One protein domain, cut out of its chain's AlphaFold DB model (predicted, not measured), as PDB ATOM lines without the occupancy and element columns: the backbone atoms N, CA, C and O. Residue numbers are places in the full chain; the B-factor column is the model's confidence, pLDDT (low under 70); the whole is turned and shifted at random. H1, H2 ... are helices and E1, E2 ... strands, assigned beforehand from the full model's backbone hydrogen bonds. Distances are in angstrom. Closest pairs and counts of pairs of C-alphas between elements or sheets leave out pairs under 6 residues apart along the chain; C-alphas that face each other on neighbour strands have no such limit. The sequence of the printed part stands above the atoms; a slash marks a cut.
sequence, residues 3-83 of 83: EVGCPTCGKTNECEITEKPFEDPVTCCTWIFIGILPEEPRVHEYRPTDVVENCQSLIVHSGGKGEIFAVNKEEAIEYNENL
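This is residues 3 to 83 of the 83 residues of an uncharacterized protein of Methanonatronarchaeum thermophilum (UniProt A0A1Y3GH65). A three-stranded antiparallel sheet, E3, E5 and E4, makes a small wall with the short helix H1 over one face and the small hairpin E1 and E2 on the side away from H1. Helix H2 follows E5 with no residue between them and turns off at one end of the sheet, residues 26 to 27 of the long link from E2 to E3 pair alongside the edge strand E3, and residues 40 to 45 stick out as a free loop. The printed part has 81 residues, with five named strands and two named helices in the order E1, E2, E3, H1, E4, E5, H2, of mixed class. It is compact, with a radius of gyration of the C-alphas of 12.0 A and spans of 37 by 32 by 19 A.

In the larger sheet E5, residues 66 to 72, is the inner strand, and E3, residues 31 to 36, and E4, residues 57 to 63, are the edge strands. E5 is antiparallel to E3 at 156 degrees, with N 34 and O 69 within hydrogen-bond range at 2.9 A. E4 and E5 form a hairpin at 164 degrees, with N 70 and O 58 at 2.8 A. H1, residues 48 to 54, is on this sheet at a height of 8.6 A, over E5 and only just over E3, with 3 C-alphas; on the local plane it runs slantwise to the strands, at 40 degrees to E5. E3, H1 and E4 are a split strand-helix-strand unit, two strands running the same way with E5 between them in the sheet, and its crossover is right-handed. H2, residues 73 to 81, only grazes the sheet with residues 73 to 77. H1 and H2 only just touch, with 3 pairs of C-alphas within 8 A, the closest those of Val 51 and Ala 76 at 6.2 A, and are about perpendicular at 76 degrees. In both helices every O i to N i+4 pair is within hydrogen-bond range. E1, residues 3 to 5, and E2, residues 12 to 15, form an antiparallel hairpin, with N 13 and O 4 at 2.8 A. The closest C-alphas of E1 and E4 are those of Val 4 and Val 60, 6.5 A apart; those of E2 and E3 are Cys 15 and Phe 33, 6.9 A apart. Residues 26 to 27 pair antiparallel with residues 32 to 33 of E3.

E5 is 19.5 A long, from C-alpha 66 at (-5.014, -36.782, 57.876) to C-alpha 72. E4 measures 17.1 A, E3 15.5 A, H2 12.4 A and H1 10.2 A; E2 and E1 are shorter. E1 begins at C-alpha 3, (-13.789, -45.466, 51.256), and H2 ends at C-alpha 81, (-2.314, -25.546, 34.110).

The two C-alphas farthest apart are those of Cys 9 and Val 43, at 36.6 A. The printed part has no cut; the links E2 to E3 and E3 to H1 are long. Mean pLDDT of the printed part is 85.8, and residues 39 to 47 are under 70.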
ATOM      1  N   GLU A   3     -12.646 -45.574  52.161       94.88
ATOM      2  CA  GLU A   3     -13.789 -45.466  51.256       94.88
ATOM      3  C   GLU A   3     -14.477 -44.107  51.444       94.88
ATOM      4  O   GLU A   3     -14.842 -43.737  52.562       94.88
ATOM      5  N   VAL A   4     -14.654 -43.366  50.351       93.12
ATOM      6  CA  VAL A   4     -15.336 -42.067  50.334       93.12
ATOM      7  C   VAL A   4     -16.429 -42.046  49.270       93.12
ATOM      8  O   VAL A   4     -16.260 -42.538  48.152       93.12
ATOM      9  N   GLY A   5     -17.580 -41.468  49.610       93.50
ATOM     10  CA  GLY A   5     -18.689 -41.279  48.678       93.50
ATOM     11  C   GLY A   5     -18.526 -40.000  47.863       93.50
ATOM     12  O   GLY A   5     -18.236 -38.939  48.411       93.50
ATOM     13  N   CYS A   6     -18.761 -40.074  46.553       93.19
ATOM     14  CA  CYS A   6     -18.835 -38.893  45.707       93.19
ATOM     15  C   CYS A   6     -20.050 -38.033  46.089       93.19
ATOM     16  O   CYS A   6     -21.178 -38.523  45.962       93.19
ATOM     17  N   PRO A   7     -19.858 -36.749  46.458       88.12
ATOM     18  CA  PRO A   7     -20.957 -35.873  46.873       88.12
ATOM     19  C   PRO A   7     -22.046 -35.683  45.807       88.12
ATOM     20  O   PRO A   7     -23.194 -35.414  46.142       88.12
ATOM     21  N   THR A   8     -21.699 -35.830  44.523       93.62
ATOM     22  CA  THR A   8     -22.631 -35.595  43.408       93.62
ATOM     23  C   THR A   8     -23.356 -36.860  42.959       93.62
ATOM     24  O   THR A   8     -24.573 -36.848  42.815       93.62
ATOM     25  N   CYS A   9     -22.629 -37.948  42.681       93.38
ATOM     26  CA  CYS A   9     -23.222 -39.146  42.070       93.38
ATOM     27  C   CYS A   9     -23.428 -40.318  43.040       93.38
ATOM     28  O   CYS A   9     -23.952 -41.350  42.628       93.38
ATOM     29  N   GLY A  10     -22.993 -40.195  44.298       91.88
ATOM     30  CA  GLY A  10     -23.148 -41.229  45.323       91.88
ATOM     31  C   GLY A  10     -22.278 -42.477  45.135       91.88
ATOM     32  O   GLY A  10     -22.319 -43.368  45.978       91.88
ATOM     33  N   LYS A  11     -21.476 -42.563  44.063       94.31
ATOM     34  CA  LYS A  11     -20.512 -43.658  43.879       94.31
ATOM     35  C   LYS A  11     -19.433 -43.601  44.951       94.31
ATOM     36  O   LYS A  11     -18.891 -42.528  45.217       94.31
ATOM     37  N   THR A  12     -19.099 -44.752  45.513       95.00
ATOM     38  CA  THR A  12     -17.981 -44.900  46.440       95.00
ATOM     39  C   THR A  12     -16.675 -45.066  45.670       95.00
ATOM     40  O   THR A  12     -16.649 -45.650  44.587       95.00
ATOM     41  N   ASN A  13     -15.597 -44.502  46.210       93.00
ATOM     42  CA  ASN A  13     -14.242 -44.634  45.690       93.00
ATOM     43  C   ASN A  13     -13.301 -44.954  46.853       93.00
ATOM     44  O   ASN A  13     -13.505 -44.474  47.968       93.00
ATOM     45  N   GLU A  14     -12.261 -45.736  46.588       94.50
ATOM     46  CA  GLU A  14     -11.181 -45.961  47.545       94.50
ATOM     47  C   GLU A  14     -10.115 -44.888  47.346       94.50
ATOM     48  O   GLU A  14      -9.669 -44.649  46.230       94.50
ATOM     49  N   CYS A  15      -9.740 -44.202  48.421       92.62
ATOM     50  CA  CYS A  15      -8.765 -43.116  48.415       92.62
ATOM     51  C   CYS A  15      -7.705 -43.349  49.490       92.62
ATOM     52  O   CYS A  15      -7.960 -43.980  50.518       92.62
ATOM     53  N   GLU A  16      -6.498 -42.838  49.283       91.75
ATOM     54  CA  GLU A  16      -5.407 -42.954  50.246       91.75
ATOM     55  C   GLU A  16      -4.891 -41.577  50.661       91.75
ATOM     56  O   GLU A  16      -4.844 -40.646  49.861       91.75
ATOM     57  N   ILE A  17      -4.523 -41.456  51.937       89.81
ATOM     58  CA  ILE A  17      -3.795 -40.298  52.447       89.81
ATOM     59  C   ILE A  17      -2.313 -40.545  52.186       89.81
ATOM     60  O   ILE A  17      -1.761 -41.539  52.654       89.81
ATOM     61  N   THR A  18      -1.687 -39.647  51.432       86.19
ATOM     62  CA  THR A  18      -0.311 -39.782  50.948       86.19
ATOM     63  C   THR A  18       0.406 -38.434  51.003       86.19
ATOM     64  O   THR A  18      -0.224 -37.381  51.059       86.19
ATOM     65  N   GLU A  19       1.737 -38.455  50.973       82.56
ATOM     66  CA  GLU A  19       2.562 -37.247  50.841       82.56
ATOM     67  C   GLU A  19       2.444 -36.605  49.449       82.56
ATOM     68  O   GLU A  19       2.745 -35.425  49.289       82.56
ATOM     69  N   LYS A  20       1.997 -37.368  48.440       83.69
ATOM     70  CA  LYS A  20       1.939 -36.939  47.035       83.69
ATOM     71  C   LYS A  20       0.555 -37.145  46.402       83.69
ATOM     72  O   LYS A  20       0.405 -37.964  45.496       83.69
ATOM     73  N   PRO A  21      -0.482 -36.422  46.847       82.94
ATOM     74  CA  PRO A  21      -1.862 -36.727  46.467       82.94
ATOM     75  C   PRO A  21      -2.234 -36.456  45.004       82.94
ATOM     76  O   PRO A  21      -3.323 -36.843  44.590       82.94
ATOM     77  N   PHE A  22      -1.358 -35.820  44.221       83.25
ATOM     78  CA  PHE A  22      -1.592 -35.555  42.796       83.25
ATOM     79  C   PHE A  22      -0.780 -36.437  41.842       83.25
ATOM     80  O   PHE A  22      -0.979 -36.323  40.637       83.25
ATOM     81  N   GLU A  23       0.122 -37.304  42.327       82.56
ATOM     82  CA  GLU A  23       0.816 -38.242  41.422       82.56
ATOM     83  C   GLU A  23      -0.142 -39.317  40.879       82.56
ATOM     84  O   GLU A  23       0.013 -39.748  39.739       82.56
ATOM     85  N   ASP A  24      -1.151 -39.709  41.664       77.94
ATOM     86  CA  ASP A  24      -2.196 -40.655  41.255       77.94
ATOM     87  C   ASP A  24      -3.547 -40.274  41.893       77.94
ATOM     88  O   ASP A  24      -3.964 -40.854  42.902       77.94
ATOM     89  N   PRO A  25      -4.207 -39.214  41.390       85.12
ATOM     90  CA  PRO A  25      -5.416 -38.698  42.006       85.12
ATOM     91  C   PRO A  25      -6.610 -39.612  41.719       85.12
ATOM     92  O   PRO A  25      -6.884 -39.991  40.577       85.12
ATOM     93  N   VAL A  26      -7.408 -39.889  42.747       93.06
ATOM     94  CA  VAL A  26      -8.664 -40.623  42.566       93.06
ATOM     95  C   VAL A  26      -9.714 -39.659  42.038       93.06
ATOM     96  O   VAL A  26      -9.971 -38.614  42.631       93.06
ATOM     97  N   THR A  27     -10.354 -39.989  40.920       93.56
ATOM     98  CA  THR A  27     -11.334 -39.100  40.284       93.56
ATOM     99  C   THR A  27     -12.696 -39.765  40.159       93.56
ATOM    100  O   THR A  27     -12.810 -40.967  39.931       93.56
ATOM    101  N   CYS A  28     -13.761 -38.974  40.294       93.81
ATOM    102  CA  CYS A  28     -15.127 -39.422  40.018       93.81
ATOM    103  C   CYS A  28     -15.782 -38.521  38.966       93.81
ATOM    104  O   CYS A  28     -15.121 -38.171  37.995       93.81
ATOM    105  N   CYS A  29     -17.063 -38.157  39.086       92.94
ATOM    106  CA  CYS A  29     -17.723 -37.308  38.089       92.94
ATOM    107  C   CYS A  29     -17.145 -35.883  38.096       92.94
ATOM    108  O   CYS A  29     -16.352 -35.538  37.222       92.94
ATOM    109  N   THR A  30     -17.475 -35.100  39.121       95.38
ATOM    110  CA  THR A  30     -17.128 -33.672  39.255       95.38
ATOM    111  C   THR A  30     -15.961 -33.448  40.214       95.38
ATOM    112  O   THR A  30     -15.448 -32.344  40.320       95.38
ATOM    113  N   TRP A  31     -15.527 -34.496  40.914       96.31
ATOM    114  CA  TRP A  31     -14.604 -34.378  42.037       96.31
ATOM    115  C   TRP A  31     -13.312 -35.152  41.791       96.31
ATOM    116  O   TRP A  31     -13.337 -36.252  41.224       96.31
ATOM    117  N   ILE A  32     -12.212 -34.569  42.251       94.88
ATOM    118  CA  ILE A  32     -10.922 -35.210  42.493       94.88
ATOM    119  C   ILE A  32     -10.788 -35.385  44.002       94.88
ATOM    120  O   ILE A  32     -11.059 -34.453  44.754       94.88
ATOM    121  N   PHE A  33     -10.384 -36.564  44.453       94.06
ATOM    122  CA  PHE A  33     -10.116 -36.828  45.856       94.06
ATOM    123  C   PHE A  33      -8.617 -36.787  46.108       94.06
ATOM    124  O   PHE A  33      -7.861 -37.545  45.498       94.06
ATOM    125  N   ILE A  34      -8.205 -35.917  47.025       92.00
ATOM    126  CA  ILE A  34      -6.813 -35.759  47.439       92.00
ATOM    127  C   ILE A  34      -6.688 -36.009  48.934       92.00
ATOM    128  O   ILE A  34      -7.423 -35.442  49.742       92.00
ATOM    129  N   GLY A  35      -5.772 -36.900  49.299       91.00
ATOM    130  CA  GLY A  35      -5.475 -37.212  50.688       91.00
ATOM    131  C   GLY A  35      -4.308 -36.377  51.200       91.00
ATOM    132  O   GLY A  35      -3.214 -36.452  50.655       91.00
ATOM    133  N   ILE A  36      -4.530 -35.605  52.257       88.38
ATOM    134  CA  ILE A  36      -3.541 -34.704  52.849       88.38
ATOM    135  C   ILE A  36      -3.203 -35.209  54.250       88.38
ATOM    136  O   ILE A  36      -4.089 -35.483  55.060       88.38
ATOM    137  N   LEU A  37      -1.912 -35.365  54.538       87.69
ATOM    138  CA  LEU A  37      -1.443 -35.722  55.876       87.69
ATOM    139  C   LEU A  37      -1.736 -34.592  56.883       87.69
ATOM    140  O   LEU A  37      -1.779 -33.428  56.491       87.69
ATOM    141  N   PRO A  38      -1.898 -34.902  58.185       81.38
ATOM    142  CA  PRO A  38      -2.017 -33.872  59.208       81.38
ATOM    143  C   PRO A  38      -0.742 -33.022  59.193       81.38
ATOM    144  O   PRO A  38       0.359 -33.574  59.151       81.38
ATOM    145  N   GLU A  39      -0.876 -31.695  59.193       69.62
ATOM    146  CA  GLU A  39       0.274 -30.810  59.004       69.62
ATOM    147  C   GLU A  39       1.348 -30.970  60.097       69.62
ATOM    148  O   GLU A  39       1.092 -30.765  61.283       69.62
ATOM    149  N   GLU A  40       2.592 -31.217  59.675       53.25
ATOM    150  CA  GLU A  40       3.770 -30.649  60.335       53.25
ATOM    151  C   GLU A  40       4.181 -29.360  59.593       53.25
ATOM    152  O   GLU A  40       4.078 -29.294  58.358       53.25
ATOM    153  N   PRO A  41       4.678 -28.326  60.299       50.75
ATOM    154  CA  PRO A  41       5.003 -27.043  59.685       50.75
ATOM    155  C   PRO A  41       6.192 -27.213  58.734       50.75
ATOM    156  O   PRO A  41       7.315 -27.449  59.183       50.75
ATOM    157  N   ARG A  42       5.980 -27.095  57.416       47.72
ATOM    158  CA  ARG A  42       7.076 -27.032  56.431       47.72
ATOM    159  C   ARG A  42       6.794 -26.011  55.329       47.72
ATOM    160  O   ARG A  42       5.652 -25.680  55.039       47.72
ATOM    161  N   VAL A  43       7.902 -25.509  54.799       43.12
ATOM    162  CA  VAL A  43       8.099 -24.313  53.969       43.12
ATOM    163  C   VAL A  43       7.455 -24.433  52.576       43.12
ATOM    164  O   VAL A  43       7.334 -25.533  52.052       43.12
ATOM    165  N   HIS A  44       7.065 -23.278  52.021       45.12
ATOM    166  CA  HIS A  44       6.417 -23.010  50.727       45.12
ATOM    167  C   HIS A  44       7.031 -23.711  49.492       45.12
ATOM    168  O   HIS A  44       7.773 -23.103  48.724       45.12
ATOM    169  N   GLU A  45       6.658 -24.961  49.259       55.00
ATOM    170  CA  GLU A  45       6.585 -25.564  47.922       55.00
ATOM    171  C   GLU A  45       5.102 -25.844  47.632       55.00
ATOM    172  O   GLU A  45       4.336 -25.962  48.588       55.00
ATOM    173  N   TYR A  46       4.694 -25.904  46.355       58.44
ATOM    174  CA  TYR A  46       3.309 -26.186  45.930       58.44
ATOM    175  C   TYR A  46       2.682 -27.273  46.808       58.44
ATOM    176  O   TYR A  46       3.177 -28.407  46.846       58.44
ATOM    177  N   ARG A  47       1.620 -26.923  47.542       66.56
ATOM    178  CA  ARG A  47       0.937 -27.862  48.429       66.56
ATOM    179  C   ARG A  47      -0.467 -28.169  47.923       66.56
ATOM    180  O   ARG A  47      -1.145 -27.310  47.369       66.56
ATOM    181  N   PRO A  48      -0.978 -29.371  48.228       74.38
ATOM    182  CA  PRO A  48      -2.390 -29.691  48.040       74.38
ATOM    183  C   PRO A  48      -3.336 -28.723  48.743       74.38
ATOM    184  O   PRO A  48      -4.460 -28.543  48.286       74.38
ATOM    185  N   THR A  49      -2.867 -28.052  49.796       80.50
ATOM    186  CA  THR A  49      -3.585 -26.962  50.458       80.50
ATOM    187  C   THR A  49      -3.853 -25.788  49.524       80.50
ATOM    188  O   THR A  49      -4.944 -25.244  49.587       80.50
ATOM    189  N   ASP A  50      -2.943 -25.447  48.609       85.06
ATOM    190  CA  ASP A  50      -3.136 -24.323  47.684       85.06
ATOM    191  C   ASP A  50      -4.312 -24.602  46.734       85.06
ATOM    192  O   ASP A  50      -5.177 -23.754  46.524       85.06
ATOM    193  N   VAL A  51      -4.404 -25.831  46.218       88.00
ATOM    194  CA  VAL A  51      -5.544 -26.288  45.409       88.00
ATOM    195  C   VAL A  51      -6.831 -26.296  46.241       88.00
ATOM    196  O   VAL A  51      -7.866 -25.843  45.764       88.00
ATOM    197  N   VAL A  52      -6.780 -26.764  47.493       88.94
ATOM    198  CA  VAL A  52      -7.937 -26.760  48.411       88.94
ATOM    199  C   VAL A  52      -8.418 -25.341  48.734       88.94
ATOM    200  O   VAL A  52      -9.625 -25.140  48.855       88.94
ATOM    201  N   GLU A  53      -7.505 -24.379  48.875       88.06
ATOM    202  CA  GLU A  53      -7.801 -22.976  49.190       88.06
ATOM    203  C   GLU A  53      -8.358 -22.202  47.989       88.06
ATOM    204  O   GLU A  53      -9.201 -21.322  48.169       88.06
ATOM    205  N   ASN A  54      -7.901 -22.521  46.773       90.12
ATOM    206  CA  ASN A  54      -8.279 -21.802  45.553       90.12
ATOM    207  C   ASN A  54      -9.428 -22.457  44.771       90.12
ATOM    208  O   ASN A  54     -10.012 -21.805  43.907       90.12
ATOM    209  N   CYS A  55      -9.771 -23.711  45.070       92.25
ATOM    210  CA  CYS A  55     -10.851 -24.443  44.410       92.25
ATOM    211  C   CYS A  55     -11.985 -24.765  45.391       92.25
ATOM    212  O   CYS A  55     -11.788 -24.930  46.596       92.25
ATOM    213  N   GLN A  56     -13.190 -24.954  44.866       94.38
ATOM    214  CA  GLN A  56     -14.316 -25.514  45.587       94.38
ATOM    215  C   GLN A  56     -13.943 -26.901  46.117       94.38
ATOM    216  O   GLN A  56     -13.702 -27.843  45.358       94.38
ATOM    217  N   SER A  57     -13.952 -27.035  47.439       93.50
ATOM    218  CA  SER A  57     -13.521 -28.245  48.126       93.50
ATOM    219  C   SER A  57     -14.457 -28.623  49.279       93.50
ATOM    220  O   SER A  57     -15.177 -27.794  49.840       93.50
ATOM    221  N   LEU A  58     -14.487 -29.916  49.608       93.00
ATOM    222  CA  LEU A  58     -15.242 -30.493  50.720       93.00
ATOM    223  C   LEU A  58     -14.375 -31.514  51.450       93.00
ATOM    224  O   LEU A  58     -13.790 -32.393  50.818       93.00
ATOM    225  N   ILE A  59     -14.361 -31.471  52.779       92.31
ATOM    226  CA  ILE A  59     -13.761 -32.538  53.586       92.31
ATOM    227  C   ILE A  59     -14.717 -33.734  53.567       92.31
ATOM    228  O   ILE A  59     -15.825 -33.660  54.097       92.31
ATOM    229  N   VAL A  60     -14.298 -34.840  52.950       92.94
ATOM    230  CA  VAL A  60     -15.078 -36.094  52.888       92.94
ATOM    231  C   VAL A  60     -14.580 -37.146  53.877       92.94
ATOM    232  O   VAL A  60     -15.275 -38.120  54.156       92.94
ATOM    233  N   HIS A  61     -13.394 -36.933  54.445       92.88
ATOM    234  CA  HIS A  61     -12.865 -37.691  55.570       92.88
ATOM    235  C   HIS A  61     -11.958 -36.791  56.410       92.88
ATOM    236  O   HIS A  61     -11.132 -36.078  55.852       92.88
ATOM    237  N   SER A  62     -12.061 -36.883  57.735       90.94
ATOM    238  CA  SER A  62     -11.105 -36.275  58.663       90.94
ATOM    239  C   SER A  62     -10.802 -37.258  59.787       90.94
ATOM    240  O   SER A  62     -11.712 -37.872  60.357       90.94
ATOM    241  N   GLY A  63      -9.521 -37.449  60.085       87.62
ATOM    242  CA  GLY A  63      -9.063 -38.362  61.120       87.62
ATOM    243  C   GLY A  63      -7.637 -38.065  61.567       87.62
ATOM    244  O   GLY A  63      -6.915 -37.277  60.967       87.62
ATOM    245  N   GLY A  64      -7.178 -38.749  62.619       84.62
ATOM    246  CA  GLY A  64      -5.834 -38.521  63.175       84.62
ATOM    247  C   GLY A  64      -4.671 -38.854  62.228       84.62
ATOM    248  O   GLY A  64      -3.527 -38.553  62.541       84.62
ATOM    249  N   LYS A  65      -4.952 -39.490  61.084       84.38
ATOM    250  CA  LYS A  65      -3.975 -39.807  60.031       84.38
ATOM    251  C   LYS A  65      -4.008 -38.825  58.857       84.38
ATOM    252  O   LYS A  65      -3.251 -39.031  57.918       84.38
ATOM    253  N   GLY A  66      -4.860 -37.802  58.907       89.06
ATOM    254  CA  GLY A  66      -5.014 -36.782  57.876       89.06
ATOM    255  C   GLY A  66      -6.456 -36.657  57.398       89.06
ATOM    256  O   GLY A  66      -7.388 -37.189  58.007       89.06
ATOM    257  N   GLU A  67      -6.625 -35.962  56.285       91.81
ATOM    258  CA  GLU A  67      -7.922 -35.612  55.721       91.81
ATOM    259  C   GLU A  67      -7.983 -35.989  54.241       91.81
ATOM    260  O   GLU A  67      -6.963 -36.056  53.557       91.81
ATOM    261  N   ILE A  68      -9.186 -36.259  53.739       92.44
ATOM    262  CA  ILE A  68      -9.427 -36.405  52.303       92.44
ATOM    263  C   ILE A  68     -10.373 -35.297  51.881       92.44
ATOM    264  O   ILE A  68     -11.482 -35.175  52.415       92.44
ATOM    265  N   PHE A  69      -9.939 -34.535  50.885       93.38
ATOM    266  CA  PHE A  69     -10.717 -33.477  50.267       93.38
ATOM    267  C   PHE A  69     -11.262 -33.963  48.934       93.38
ATOM    268  O   PHE A  69     -10.520 -34.500  48.117       93.38
ATOM    269  N   ALA A  70     -12.553 -33.751  48.701       95.00
ATOM    270  CA  ALA A  70     -13.125 -33.741  47.367       95.00
ATOM    271  C   ALA A  70     -12.989 -32.317  46.821       95.00
ATOM    272  O   ALA A  70     -13.638 -31.408  47.330       95.00
ATOM    273  N   VAL A  71     -12.153 -32.127  45.808       95.06
ATOM    274  CA  VAL A  71     -11.930 -30.848  45.126       95.06
ATOM    275  C   VAL A  71     -12.596 -30.871  43.758       95.06
ATOM    276  O   VAL A  71     -12.612 -31.910  43.092       95.06
ATOM    277  N   ASN A  72     -13.183 -29.751  43.342       95.81
ATOM    278  CA  ASN A  72     -13.746 -29.609  42.009       95.81
ATOM    279  C   ASN A  72     -12.676 -29.913  40.952       95.81
ATOM    280  O   ASN A  72     -11.581 -29.357  40.958       95.81
ATOM    281  N   LYS A  73     -13.003 -30.843  40.056       93.94
ATOM    282  CA  LYS A  73     -12.070 -31.354  39.056       93.94
ATOM    283  C   LYS A  73     -11.653 -30.298  38.042       93.94
ATOM    284  O   LYS A  73     -10.483 -30.262  37.683       93.94
ATOM    285  N   GLU A  74     -12.600 -29.510  37.547       94.12
ATOM    286  CA  GLU A  74     -12.328 -28.531  36.492       94.12
ATOM    287  C   GLU A  74     -11.430 -27.418  37.033       94.12
ATOM    288  O   GLU A  74     -10.389 -27.141  36.444       94.12
ATOM    289  N   GLU A  75     -11.757 -26.889  38.214       94.69
ATOM    290  CA  GLU A  75     -10.966 -25.844  38.874       94.69
ATOM    291  C   GLU A  75      -9.559 -26.332  39.246       94.69
ATOM    292  O   GLU A  75      -8.585 -25.620  39.029       94.69
ATOM    293  N   ALA A  76      -9.421 -27.568  39.743       90.81
ATOM    294  CA  ALA A  76      -8.111 -28.129  40.077       90.81
ATOM    295  C   ALA A  76      -7.220 -28.345  38.840       90.81
ATOM    296  O   ALA A  76      -6.003 -28.174  38.924       90.81
ATOM    297  N   ILE A  77      -7.804 -28.722  37.695       88.94
ATOM    298  CA  ILE A  77      -7.071 -28.838  36.425       88.94
ATOM    299  C   ILE A  77      -6.644 -27.450  35.945       88.94
ATOM    300  O   ILE A  77      -5.464 -27.252  35.671       88.94
ATOM    301  N   GLU A  78      -7.570 -26.489  35.901       91.25
ATOM    302  CA  GLU A  78      -7.279 -25.116  35.478       91.25
ATOM    303  C   GLU A  78      -6.209 -24.468  36.365       91.25
ATOM    304  O   GLU A  78      -5.279 -23.846  35.854       91.25
ATOM    305  N   TYR A  79      -6.292 -24.648  37.683       88.06
ATOM    306  CA  TYR A  79      -5.282 -24.156  38.616       88.06
ATOM    307  C   TYR A  79      -3.899 -24.729  38.289       88.06
ATOM    308  O   TYR A  79      -2.940 -23.977  38.161       88.06
ATOM    309  N   ASN A  80      -3.803 -26.045  38.081       82.00
ATOM    310  CA  ASN A  80      -2.533 -26.707  37.779       82.00
ATOM    311  C   ASN A  80      -1.940 -26.314  36.419       82.00
ATOM    312  O   ASN A  80      -0.722 -26.302  36.276       82.00
ATOM    313  N   GLU A  81      -2.774 -26.005  35.426       85.31
ATOM    314  CA  GLU A  81      -2.314 -25.546  34.110       85.31
ATOM    315  C   GLU A  81      -1.771 -24.105  34.127       85.31
ATOM    316  O   GLU A  81      -1.034 -23.726  33.217       85.31
ATOM    317  N   ASN A  82      -2.116 -23.308  35.145       80.69
ATOM    318  CA  ASN A  82      -1.752 -21.891  35.258       80.69
ATOM    319  C   ASN A  82      -0.647 -21.595  36.298       80.69
ATOM    320  O   ASN A  82      -0.393 -20.421  36.589       80.69
ATOM    321  N   LEU A  83       0.001 -22.627  36.849       72.38
ATOM    322  CA  LEU A  83       1.178 -22.527  37.731       72.38
ATOM    323  C   LEU A  83       2.489 -22.426  36.940       72.38
ATOM    324  O   LEU A  83       3.375 -21.662  37.392       72.38
TER     325      LEU A  83